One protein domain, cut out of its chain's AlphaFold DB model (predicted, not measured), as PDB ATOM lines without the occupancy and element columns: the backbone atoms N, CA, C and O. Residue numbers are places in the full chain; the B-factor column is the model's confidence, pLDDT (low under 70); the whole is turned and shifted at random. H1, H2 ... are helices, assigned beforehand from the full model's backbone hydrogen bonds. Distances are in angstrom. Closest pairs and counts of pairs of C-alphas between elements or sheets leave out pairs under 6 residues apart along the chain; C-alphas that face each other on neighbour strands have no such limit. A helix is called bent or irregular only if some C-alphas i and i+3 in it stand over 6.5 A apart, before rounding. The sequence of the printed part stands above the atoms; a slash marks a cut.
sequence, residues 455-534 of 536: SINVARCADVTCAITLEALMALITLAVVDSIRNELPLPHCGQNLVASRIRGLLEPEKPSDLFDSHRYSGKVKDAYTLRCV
ATOM      1  N   SER A 455      -8.147 -33.714 -17.267       95.06
ATOM      2  CA  SER A 455      -9.308 -32.967 -17.775       95.06
ATOM      3  C   SER A 455      -9.651 -31.761 -16.898       95.06
ATOM      4  O   SER A 455      -9.915 -30.681 -17.423       95.06
ATOM      5  N   ILE A 456      -9.584 -31.903 -15.569       91.81
ATOM      6  CA  ILE A 456      -9.765 -30.786 -14.626       91.81
ATOM      7  C   ILE A 456      -8.708 -29.704 -14.871       91.81
ATOM      8  O   ILE A 456      -9.030 -28.514 -14.901       91.81
ATOM      9  N   ASN A 457      -7.451 -30.107 -15.076       89.38
ATOM     10  CA  ASN A 457      -6.368 -29.177 -15.374       89.38
ATOM     11  C   ASN A 457      -6.569 -28.474 -16.722       89.38
ATOM     12  O   ASN A 457      -6.430 -27.254 -16.784       89.38
ATOM     13  N   VAL A 458      -6.949 -29.201 -17.776       93.44
ATOM     14  CA  VAL A 458      -7.243 -28.615 -19.096       93.44
ATOM     15  C   VAL A 458      -8.409 -27.633 -19.010       93.44
ATOM     16  O   VAL A 458      -8.292 -26.525 -19.528       93.44
ATOM     17  N   ALA A 459      -9.488 -27.967 -18.297       91.19
ATOM     18  CA  ALA A 459     -10.623 -27.062 -18.102       91.19
ATOM     19  C   ALA A 459     -10.201 -25.757 -17.400       91.19
ATOM     20  O   ALA A 459     -10.542 -24.668 -17.847       91.19
ATOM     21  N   ARG A 460      -9.366 -25.843 -16.357       88.81
ATOM     22  CA  ARG A 460      -8.804 -24.655 -15.687       88.81
ATOM     23  C   ARG A 460      -7.903 -23.829 -16.614       88.81
ATOM     24  O   ARG A 460      -7.913 -22.604 -16.546       88.81
ATOM     25  N   CYS A 461      -7.120 -24.479 -17.477       91.12
ATOM     26  CA  CYS A 461      -6.309 -23.783 -18.479       91.12
ATOM     27  C   CYS A 461      -7.183 -23.070 -19.515       91.12
ATOM     28  O   CYS A 461      -6.852 -21.955 -19.922       91.12
ATOM     29  N   ALA A 462      -8.292 -23.695 -19.914       91.00
ATOM     30  CA  ALA A 462      -9.269 -23.097 -20.809       91.00
ATOM     31  C   ALA A 462      -9.880 -21.839 -20.180       91.00
ATOM     32  O   ALA A 462      -9.841 -20.796 -20.821       91.00
ATOM     33  N   ASP A 463     -10.295 -21.880 -18.905       89.06
ATOM     34  CA  ASP A 463     -10.819 -20.706 -18.182       89.06
ATOM     35  C   ASP A 463      -9.845 -19.510 -18.244       89.06
ATOM     36  O   ASP A 463     -10.231 -18.377 -18.543       89.06
ATOM     37  N   VAL A 464      -8.553 -19.766 -18.003       89.25
ATOM     38  CA  VAL A 464      -7.495 -18.741 -18.047       89.25
ATOM     39  C   VAL A 464      -7.267 -18.215 -19.456       89.25
ATOM     40  O   VAL A 464      -7.161 -17.005 -19.656       89.25
ATOM     41  N   THR A 465      -7.193 -19.118 -20.431       91.19
ATOM     42  CA  THR A 465      -6.993 -18.757 -21.837       91.19
ATOM     43  C   THR A 465      -8.158 -17.907 -22.326       91.19
ATOM     44  O   THR A 465      -7.938 -16.845 -22.897       91.19
ATOM     45  N   CYS A 466      -9.390 -18.301 -22.001       89.50
ATOM     46  CA  CYS A 466     -10.591 -17.545 -22.310       89.50
ATOM     47  C   CYS A 466     -10.576 -16.151 -21.683       89.50
ATOM     48  O   CYS A 466     -10.903 -15.195 -22.375       89.50
ATOM     49  N   ALA A 467     -10.165 -15.999 -20.420       86.94
ATOM     50  CA  ALA A 467     -10.065 -14.678 -19.797       86.94
ATOM     51  C   ALA A 467      -9.103 -13.750 -20.567       86.94
ATOM     52  O   ALA A 467      -9.455 -12.611 -20.868       86.94
ATOM     53  N   ILE A 468      -7.933 -14.256 -20.965       88.31
ATOM     54  CA  ILE A 468      -6.960 -13.491 -21.762       88.31
ATOM     55  C   ILE A 468      -7.533 -13.161 -23.145       88.31
ATOM     56  O   ILE A 468      -7.427 -12.027 -23.604       88.31
ATOM     57  N   THR A 469      -8.172 -14.131 -23.807       89.75
ATOM     58  CA  THR A 469      -8.813 -13.934 -25.113       89.75
ATOM     59  C   THR A 469      -9.920 -12.885 -25.051       89.75
ATOM     60  O   THR A 469     -10.023 -12.064 -25.960       89.75
ATOM     61  N   LEU A 470     -10.726 -12.872 -23.986       86.19
ATOM     62  CA  LEU A 470     -11.770 -11.868 -23.781       86.19
ATOM     63  C   LEU A 470     -11.177 -10.456 -23.673       86.19
ATOM     64  O   LEU A 470     -11.692  -9.545 -24.315       86.19
ATOM     65  N   GLU A 471     -10.083 -10.272 -22.925       83.88
ATOM     66  CA  GLU A 471      -9.413  -8.964 -22.836       83.88
ATOM     67  C   GLU A 471      -8.752  -8.564 -24.163       83.88
ATOM     68  O   GLU A 471      -8.908  -7.426 -24.605       83.88
ATOM     69  N   ALA A 472      -8.058  -9.493 -24.826       87.88
ATOM     70  CA  ALA A 472      -7.346  -9.230 -26.078       87.88
ATOM     71  C   ALA A 472      -8.290  -8.878 -27.239       87.88
ATOM     72  O   ALA A 472      -7.971  -8.024 -28.063       87.88
ATOM     73  N   LEU A 473      -9.465  -9.511 -27.296       86.62
ATOM     74  CA  LEU A 473     -10.483  -9.247 -28.315       86.62
ATOM     75  C   LEU A 473     -11.428  -8.101 -27.946       86.62
ATOM     76  O   LEU A 473     -12.409  -7.873 -28.659       86.62
ATOM     77  N   MET A 474     -11.145  -7.391 -26.852       84.62
ATOM     78  CA  MET A 474     -11.961  -6.281 -26.373       84.62
ATOM     79  C   MET A 474     -13.443  -6.676 -26.233       84.62
ATOM     80  O   MET A 474     -14.351  -5.978 -26.701       84.62
ATOM     81  N   ALA A 475     -13.681  -7.864 -25.667       81.25
ATOM     82  CA  ALA A 475     -15.012  -8.431 -25.520       81.25
ATOM     83  C   ALA A 475     -15.869  -7.597 -24.555       81.25
ATOM     84  O   ALA A 475     -15.389  -6.988 -23.601       81.25
ATOM     85  N   LEU A 476     -17.182  -7.603 -24.764       75.31
ATOM     86  CA  LEU A 476     -18.154  -6.961 -23.893       75.31
ATOM     87  C   LEU A 476     -18.369  -7.807 -22.626       75.31
ATOM     88  O   LEU A 476     -19.343  -8.550 -22.473       75.31
ATOM     89  N   ILE A 477     -17.437  -7.676 -21.686       65.38
ATOM     90  CA  ILE A 477     -17.347  -8.523 -20.489       65.38
ATOM     91  C   ILE A 477     -18.557  -8.353 -19.549       65.38
ATOM     92  O   ILE A 477     -18.951  -9.295 -18.854       65.38
ATOM     93  N   THR A 478     -19.205  -7.186 -19.563       59.00
ATOM     94  CA  THR A 478     -20.338  -6.857 -18.682       59.00
ATOM     95  C   THR A 478     -21.524  -7.815 -18.865       59.00
ATOM     96  O   THR A 478     -22.098  -8.268 -17.877       59.00
ATOM     97  N   LEU A 479     -21.838  -8.217 -20.104       51.06
ATOM     98  CA  LEU A 479     -22.957  -9.132 -20.380       51.06
ATOM     99  C   LEU A 479     -22.598 -10.616 -20.205       51.06
ATOM    100  O   LEU A 479     -23.482 -11.423 -19.932       51.06
ATOM    101  N   ALA A 480     -21.327 -10.991 -20.377       50.88
ATOM    102  CA  ALA A 480     -20.893 -12.390 -20.326       50.88
ATOM    103  C   ALA A 480     -20.546 -12.874 -18.902       50.88
ATOM    104  O   ALA A 480     -20.686 -14.058 -18.611       50.88
ATOM    105  N   VAL A 481     -20.094 -11.974 -18.017       52.53
ATOM    106  CA  VAL A 481     -19.459 -12.342 -16.732       52.53
ATOM    107  C   VAL A 481     -20.064 -11.609 -15.524       52.53
ATOM    108  O   VAL A 481     -20.026 -12.111 -14.397       52.53
ATOM    109  N   VAL A 482     -20.623 -10.409 -15.723       51.44
ATOM    110  CA  VAL A 482     -21.130  -9.577 -14.616       51.44
ATOM    111  C   VAL A 482     -22.622  -9.805 -14.368       51.44
ATOM    112  O   VAL A 482     -23.008  -9.962 -13.208       51.44
ATOM    113  N   ASP A 483     -23.431  -9.915 -15.425       51.97
ATOM    114  CA  ASP A 483     -24.888 -10.092 -15.311       51.97
ATOM    115  C   ASP A 483     -25.350 -11.542 -15.136       51.97
ATOM    116  O   ASP A 483     -26.443 -11.759 -14.613       51.97
ATOM    117  N   SER A 484     -24.519 -12.546 -15.451       47.22
ATOM    118  CA  SER A 484     -24.866 -13.951 -15.169       47.22
ATOM    119  C   SER A 484     -25.001 -14.237 -13.666       47.22
ATOM    120  O   SER A 484     -25.612 -15.228 -13.285       47.22
ATOM    121  N   ILE A 485     -24.429 -13.371 -12.817       50.03
ATOM    122  CA  ILE A 485     -24.539 -13.425 -11.352       50.03
ATOM    123  C   ILE A 485     -25.610 -12.447 -10.840       50.03
ATOM    124  O   ILE A 485     -26.142 -12.637  -9.749       50.03
ATOM    125  N   ARG A 486     -25.921 -11.379 -11.591       47.41
ATOM    126  CA  ARG A 486     -26.685 -10.238 -11.065       47.41
ATOM    127  C   ARG A 486     -28.196 -10.327 -11.265       47.41
ATOM    128  O   ARG A 486     -28.910  -9.610 -10.577       47.41
ATOM    129  N   ASN A 487     -28.687 -11.241 -12.094       42.59
ATOM    130  CA  ASN A 487     -30.112 -11.547 -12.153       42.59
ATOM    131  C   ASN A 487     -30.301 -13.020 -11.822       42.59
ATOM    132  O   ASN A 487     -29.859 -13.861 -12.595       42.59
ATOM    133  N   GLU A 488     -30.872 -13.295 -10.649       45.28
ATOM    134  CA  GLU A 488     -32.049 -14.138 -10.339       45.28
ATOM    135  C   GLU A 488     -32.644 -15.060 -11.433       45.28
ATOM    136  O   GLU A 488     -33.828 -15.385 -11.419       45.28
ATOM    137  N   LEU A 489     -31.851 -15.533 -12.383       47.34
ATOM    138  CA  LEU A 489     -32.186 -16.602 -13.296       47.34
ATOM    139  C   LEU A 489     -31.571 -17.858 -12.689       47.34
ATOM    140  O   LEU A 489     -30.343 -17.970 -12.636       47.34
ATOM    141  N   PRO A 490     -32.387 -18.803 -12.200       47.06
ATOM    142  CA  PRO A 490     -31.892 -20.084 -11.742       47.06
ATOM    143  C   PRO A 490     -31.416 -20.848 -12.977       47.06
ATOM    144  O   PRO A 490     -32.161 -21.626 -13.560       47.06
ATOM    145  N   LEU A 491     -30.181 -20.610 -13.409       55.44
ATOM    146  CA  LEU A 491     -29.461 -21.580 -14.214       55.44
ATOM    147  C   LEU A 491     -28.922 -22.602 -13.206       55.44
ATOM    148  O   LEU A 491     -27.975 -22.303 -12.476       55.44
ATOM    149  N   PRO A 492     -29.535 -23.796 -13.096       63.66
ATOM    150  CA  PRO A 492     -29.198 -24.780 -12.066       63.66
ATOM    151  C   PRO A 492     -27.830 -25.444 -12.311       63.66
ATOM    152  O   PRO A 492     -27.456 -26.387 -11.614       63.66
ATOM    153  N   HIS A 493     -27.086 -24.997 -13.325       79.44
ATOM    154  CA  HIS A 493     -25.872 -25.634 -13.808       79.44
ATOM    155  C   HIS A 493     -24.656 -25.142 -13.020       79.44
ATOM    156  O   HIS A 493     -24.086 -24.086 -13.289       79.44
ATOM    157  N   CYS A 494     -24.232 -25.943 -12.040       82.62
ATOM    158  CA  CYS A 494     -23.079 -25.645 -11.189       82.62
ATOM    159  C   CYS A 494     -21.776 -25.410 -11.977       82.62
ATOM    160  O   CYS A 494     -20.997 -24.538 -11.596       82.62
ATOM    161  N   GLY A 495     -21.561 -26.128 -13.087       85.31
ATOM    162  CA  GLY A 495     -20.387 -25.959 -13.951       85.31
ATOM    163  C   GLY A 495     -20.317 -24.573 -14.596       85.31
ATOM    164  O   GLY A 495     -19.281 -23.919 -14.523       85.31
ATOM    165  N   GLN A 496     -21.444 -24.083 -15.117       85.62
ATOM    166  CA  GLN A 496     -21.515 -22.760 -15.733       85.62
ATOM    167  C   GLN A 496     -21.207 -21.646 -14.727       85.62
ATOM    168  O   GLN A 496     -20.420 -20.739 -15.005       85.62
ATOM    169  N   ASN A 497     -21.782 -21.741 -13.528       79.62
ATOM    170  CA  ASN A 497     -21.533 -20.772 -12.460       79.62
ATOM    171  C   ASN A 497     -20.066 -20.794 -12.002       79.62
ATOM    172  O   ASN A 497     -19.488 -19.741 -11.726       79.62
ATOM    173  N   LEU A 498     -19.446 -21.978 -11.961       85.19
ATOM    174  CA  LEU A 498     -18.036 -22.136 -11.615       85.19
ATOM    175  C   LEU A 498     -17.119 -21.454 -12.641       85.19
ATOM    176  O   LEU A 498     -16.248 -20.677 -12.246       85.19
ATOM    177  N   VAL A 499     -17.327 -21.706 -13.937       87.44
ATOM    178  CA  VAL A 499     -16.533 -21.094 -15.018       87.44
ATOM    179  C   VAL A 499     -16.714 -19.575 -15.025       87.44
ATOM    180  O   VAL A 499     -15.726 -18.839 -15.010       87.44
ATOM    181  N   ALA A 500     -17.956 -19.082 -14.935       83.19
ATOM    182  CA  ALA A 500     -18.240 -17.646 -14.863       83.19
ATOM    183  C   ALA A 500     -17.540 -16.976 -13.669       83.19
ATOM    184  O   ALA A 500     -16.914 -15.924 -13.820       83.19
ATOM    185  N   SER A 501     -17.589 -17.602 -12.486       81.75
ATOM    186  CA  SER A 501     -16.918 -17.093 -11.287       81.75
ATOM    187  C   SER A 501     -15.398 -17.041 -11.451       81.75
ATOM    188  O   SER A 501     -14.775 -16.075 -11.007       81.75
ATOM    189  N   ARG A 502     -14.786 -18.053 -12.080       86.44
ATOM    190  CA  ARG A 502     -13.338 -18.076 -12.332       86.44
ATOM    191  C   ARG A 502     -12.919 -17.000 -13.319       86.44
ATOM    192  O   ARG A 502     -12.005 -16.241 -13.017       86.44
ATOM    193  N   ILE A 503     -13.616 -16.886 -14.450       86.31
ATOM    194  CA  ILE A 503     -13.343 -15.847 -15.450       86.31
ATOM    195  C   ILE A 503     -13.501 -14.459 -14.820       86.31
ATOM    196  O   ILE A 503     -12.635 -13.609 -14.999       86.31
ATOM    197  N   ARG A 504     -14.534 -14.232 -13.998       82.38
ATOM    198  CA  ARG A 504     -14.696 -12.973 -13.253       82.38
ATOM    199  C   ARG A 504     -13.525 -12.687 -12.318       82.38
ATOM    200  O   ARG A 504     -13.038 -11.560 -12.289       82.38
ATOM    201  N   GLY A 505     -13.100 -13.694 -11.556       83.25
ATOM    202  CA  GLY A 505     -11.956 -13.587 -10.651       83.25
ATOM    203  C   GLY A 505     -10.657 -13.278 -11.392       83.25
ATOM    204  O   GLY A 505      -9.840 -12.518 -10.891       83.25
ATOM    205  N   LEU A 506     -10.495 -13.810 -12.605       86.25
ATOM    206  CA  LEU A 506      -9.346 -13.529 -13.460       86.25
ATOM    207  C   LEU A 506      -9.409 -12.135 -14.086       86.25
ATOM    208  O   LEU A 506      -8.380 -11.485 -14.158       86.25
ATOM    209  N   LEU A 507     -10.576 -11.663 -14.527       83.44
ATOM    210  CA  LEU A 507     -10.721 -10.351 -15.170       83.44
ATOM    211  C   LEU A 507     -10.688  -9.184 -14.172       83.44
ATOM    212  O   LEU A 507     -10.371  -8.067 -14.567       83.44
ATOM    213  N   GLU A 508     -10.983  -9.441 -12.892       81.50
ATOM    214  CA  GLU A 508     -11.002  -8.450 -11.807       81.50
ATOM    215  C   GLU A 508     -11.747  -7.151 -12.198       81.50
ATOM    216  O   GLU A 508     -11.145  -6.084 -12.233       81.50
ATOM    217  N   PRO A 509     -13.066  -7.176 -12.475       75.50
ATOM    218  CA  PRO A 509     -13.788  -6.007 -13.005       75.50
ATOM    219  C   PRO A 509     -13.778  -4.768 -12.084       75.50
ATOM    220  O   PRO A 509     -14.051  -3.653 -12.537       75.50
ATOM    221  N   GLU A 510     -13.480  -4.955 -10.796       78.75
ATOM    222  CA  GLU A 510     -13.292  -3.884  -9.804       78.75
ATOM    223  C   GLU A 510     -11.904  -3.225  -9.888       78.75
ATOM    224  O   GLU A 510     -11.736  -2.085  -9.460       78.75
ATOM    225  N   LYS A 511     -10.912  -3.936 -10.434       80.75
ATOM    226  CA  LYS A 511      -9.533  -3.485 -10.681       80.75
ATOM    227  C   LYS A 511      -9.087  -3.951 -12.079       80.75
ATOM    228  O   LYS A 511      -8.173  -4.770 -12.200       80.75
ATOM    229  N   PRO A 512      -9.781  -3.466 -13.117       78.31
ATOM    230  CA  PRO A 512      -9.623  -3.922 -14.495       78.31
ATOM    231  C   PRO A 512      -8.207  -3.671 -15.032       78.31
ATOM    232  O   PRO A 512      -7.454  -2.841 -14.517       78.31
ATOM    233  N   SER A 513      -7.831  -4.396 -16.086       82.25
ATOM    234  CA  SER A 513      -6.647  -4.043 -16.870       82.25
ATOM    235  C   SER A 513      -6.903  -2.807 -17.737       82.25
ATOM    236  O   SER A 513      -8.043  -2.466 -18.042       82.25
ATOM    237  N   ASP A 514      -5.833  -2.161 -18.193       84.31
ATOM    238  CA  ASP A 514      -5.925  -1.004 -19.087       84.31
ATOM    239  C   ASP A 514      -6.599  -1.396 -20.417       84.31
ATOM    240  O   ASP A 514      -7.383  -0.629 -20.978       84.31
ATOM    241  N   LEU A 515      -6.363  -2.635 -20.880       80.50
ATOM    242  CA  LEU A 515      -7.073  -3.220 -22.017       80.50
ATOM    243  C   LEU A 515      -8.563  -3.311 -21.724       80.50
ATOM    244  O   LEU A 515      -9.333  -2.754 -22.494       80.50
ATOM    245  N   PHE A 516      -8.964  -3.936 -20.614       78.44
ATOM    246  CA  PHE A 516     -10.361  -4.015 -20.171       78.44
ATOM    247  C   PHE A 516     -11.035  -2.633 -20.146       78.44
ATOM    248  O   PHE A 516     -12.153  -2.473 -20.634       78.44
ATOM    249  N   ASP A 517     -10.358  -1.622 -19.603       78.19
ATOM    250  CA  ASP A 517     -10.918  -0.276 -19.475       78.19
ATOM    251  C   ASP A 517     -11.055   0.461 -20.805       78.19
ATOM    252  O   ASP A 517     -12.049   1.164 -21.008       78.19
ATOM    253  N   SER A 518     -10.123   0.248 -21.738       78.75
ATOM    254  CA  SER A 518     -10.099   0.939 -23.034       78.75
ATOM    255  C   SER A 518     -11.357   0.735 -23.890       78.75
ATOM    256  O   SER A 518     -11.665   1.576 -24.733       78.75
ATOM    257  N   HIS A 519     -12.113  -0.344 -23.667       71.50
ATOM    258  CA  HIS A 519     -13.274  -0.715 -24.482       71.50
ATOM    259  C   HIS A 519     -14.572  -0.885 -23.681       71.50
ATOM    260  O   HIS A 519     -15.555  -1.400 -24.224       71.50
ATOM    261  N   ARG A 520     -14.628  -0.396 -22.428       64.31
ATOM    262  CA  ARG A 520     -15.848  -0.428 -21.588       64.31
ATOM    263  C   ARG A 520     -17.085   0.166 -22.279       64.31
ATOM    264  O   ARG A 520     -18.198  -0.253 -21.976       64.31
ATOM    265  N   TYR A 521     -16.894   1.109 -23.206       61.81
ATOM    266  CA  TYR A 521     -17.956   1.759 -23.982       61.81
ATOM    267  C   TYR A 521     -17.619   1.809 -25.482       61.81
ATOM    268  O   TYR A 521     -17.441   2.875 -26.060       61.81
ATOM    269  N   SER A 522     -17.540   0.643 -26.131       63.12
ATOM    270  CA  SER A 522     -17.238   0.526 -27.570       63.12
ATOM    271  C   SER A 522     -18.455   0.649 -28.506       63.12
ATOM    272  O   SER A 522     -18.317   0.508 -29.718       63.12
ATOM    273  N   GLY A 523     -19.670   0.861 -27.980       66.38
ATOM    274  CA  GLY A 523     -20.914   0.884 -28.772       66.38
ATOM    275  C   GLY A 523     -21.364  -0.489 -29.302       66.38
ATOM    276  O   GLY A 523     -22.401  -0.598 -29.959       66.38
ATOM    277  N   LYS A 524     -20.616  -1.557 -29.000       72.94
ATOM    278  CA  LYS A 524     -20.934  -2.942 -29.361       72.94
ATOM    279  C   LYS A 524     -22.044  -3.492 -28.462       72.94
ATOM    280  O   LYS A 524     -21.935  -3.449 -27.243       72.94
ATOM    281  N   VAL A 525     -23.096  -4.056 -29.065       73.06
ATOM    282  CA  VAL A 525     -24.267  -4.579 -28.325       73.06
ATOM    283  C   VAL A 525     -24.045  -6.000 -27.794       73.06
ATOM    284  O   VAL A 525     -24.556  -6.353 -26.736       73.06
ATOM    285  N   LYS A 526     -23.315  -6.849 -28.530       74.50
ATOM    286  CA  LYS A 526     -23.048  -8.244 -28.144       74.50
ATOM    287  C   LYS A 526     -21.792  -8.793 -28.814       74.50
ATOM    288  O   LYS A 526     -21.470  -8.407 -29.938       74.50
ATOM    289  N   ASP A 527     -21.146  -9.752 -28.158       83.06
ATOM    290  CA  ASP A 527     -20.116 -10.593 -28.774       83.06
ATOM    291  C   ASP A 527     -20.700 -11.844 -29.443       83.06
ATOM    292  O   ASP A 527     -21.849 -12.243 -29.204       83.06
ATOM    293  N   ALA A 528     -19.866 -12.488 -30.265       86.06
ATOM    294  CA  ALA A 528     -20.115 -13.821 -30.796       86.06
ATOM    295  C   ALA A 528     -20.239 -14.862 -29.669       86.06
ATOM    296  O   ALA A 528     -19.739 -14.673 -28.559       86.06
ATOM    297  N   TYR A 529     -20.900 -15.987 -29.956       85.25
ATOM    298  CA  TYR A 529     -21.154 -17.033 -28.956       85.25
ATOM    299  C   TYR A 529     -19.874 -17.665 -28.411       85.25
ATOM    300  O   TYR A 529     -19.815 -17.955 -27.225       85.25
ATOM    301  N   THR A 530     -18.825 -17.771 -29.225       87.12
ATOM    302  CA  THR A 530     -17.504 -18.248 -28.790       87.12
ATOM    303  C   THR A 530     -16.873 -17.404 -27.677       87.12
ATOM    304  O   THR A 530     -15.947 -17.878 -27.033       87.12
ATOM    305  N   LEU A 531     -17.363 -16.180 -27.436       83.75
ATOM    306  CA  LEU A 531     -16.935 -15.301 -26.340       83.75
ATOM    307  C   LEU A 531     -18.028 -15.152 -25.276       83.75
ATOM    308  O   LEU A 531     -17.790 -15.358 -24.090       83.75
ATOM    309  N   ARG A 532     -19.256 -14.825 -25.696       81.50
ATOM    310  CA  ARG A 532     -20.371 -14.549 -24.776       81.50
ATOM    311  C   ARG A 532     -20.916 -15.800 -24.087       81.50
ATOM    312  O   ARG A 532     -21.556 -15.673 -23.049       81.50
ATOM    313  N   CYS A 533     -20.713 -16.975 -24.683       82.56
ATOM    314  CA  CYS A 533     -21.216 -18.244 -24.168       82.56
ATOM    315  C   CYS A 533     -20.115 -19.151 -23.604       82.56
ATOM    316  O   CYS A 533     -20.357 -20.334 -23.443       82.56
ATOM    317  N   VAL A 534     -18.918 -18.622 -23.316       85.88
ATOM    318  CA  VAL A 534     -17.814 -19.414 -22.737       85.88
ATOM    319  C   VAL A 534     -18.202 -20.123 -21.431       85.88
ATOM    320  O   VAL A 534     -17.773 -21.258 -21.247       85.88
TER     321      VAL A 534
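AT A GLANCE: This is residues 455 to 534 of the 536 residues of an uncharacterized protein of Perkinsus olseni (UniProt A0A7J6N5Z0). The middle helix of three, H3, is crossed at steep angles by the longest helix H1 on one side and by the loosely formed H2 on another. The short H4 packs at the last residues of H1, and after it the chain folds back to the short H5, which packs on H2, while residues 486 to 495, of which 486 belongs to H2 and 494 to 495 belong to H3, stick out. The printed part has 80 residues with five named helices, H1 to H5 in order along the chain, and no named strand; its class is all helix. The whole is compact, with a radius of gyration of the C-alphas of 12.4 A, and it spans 33 by 29 by 24 A.

IN THESE COORDINATES: H1 takes residues 455 to 472, 25.2 A from C-alpha 455 at (-9.308, -32.967, -17.775) to C-alpha 472 at (-7.346, -9.230, -26.078). H2 takes residues 477 to 486 over 13.4 A; it is irregular, but only just, with C-alphas 480 and 483 standing 6.8 A apart. H3 takes residues 494 to 507 over 20.1 A. H4 takes residues 514 to 518, and H5 takes residues 529 to 532, ending with C-alpha 532 at (-20.371, -14.549, -24.776).

HOW THE PARTS SIT: H1 touches H3 with residues 463 to 471 alone, and their closest C-alphas, those of Ala 467 and Ile 503, are 5.6 A apart. These two run the same way at a steep tilt of 46 degrees. H2 and H3 touch, closest at the C-alphas of Val 481 and Ala 500, 5.8 A, with H3 taking part through residues 500 to 504 alone. They run opposite ways at a steep tilt of 52 degrees. H1 and H2 are close but not clearly touching, the closest C-alphas being those of Leu 470 and Ile 477 at 7.3 A. H1 and H4 only just touch, with 3 pairs of C-alphas within 8 A, through residues 471 to 472 of H1 alone; Glu 471 and Phe 516 have the closest C-alphas, 5.7 A apart. H2 touches H5, and the C-alphas of Ala 480 and Arg 532 are the closest at 5.0 A. H3 and H5 are apart. In H1, H3 and H4 every O i to N i+4 pair is within hydrogen-bond range; in H2 it is 2 of 6, beside 2 of 7 O i to N i+3 pairs, and H5 is too short for an i+4 pair.

THE WHOLE: The C-alphas of Ser 455 and Gly 523 are the two farthest apart, at 37.4 A. The printed part has no cut. The link from H1 to H2 is tight, the others are short, and no link is long. The mean pLDDT of the printed part is 76.6, and it is under 70 at residues 477 to 492 and 520 to 523.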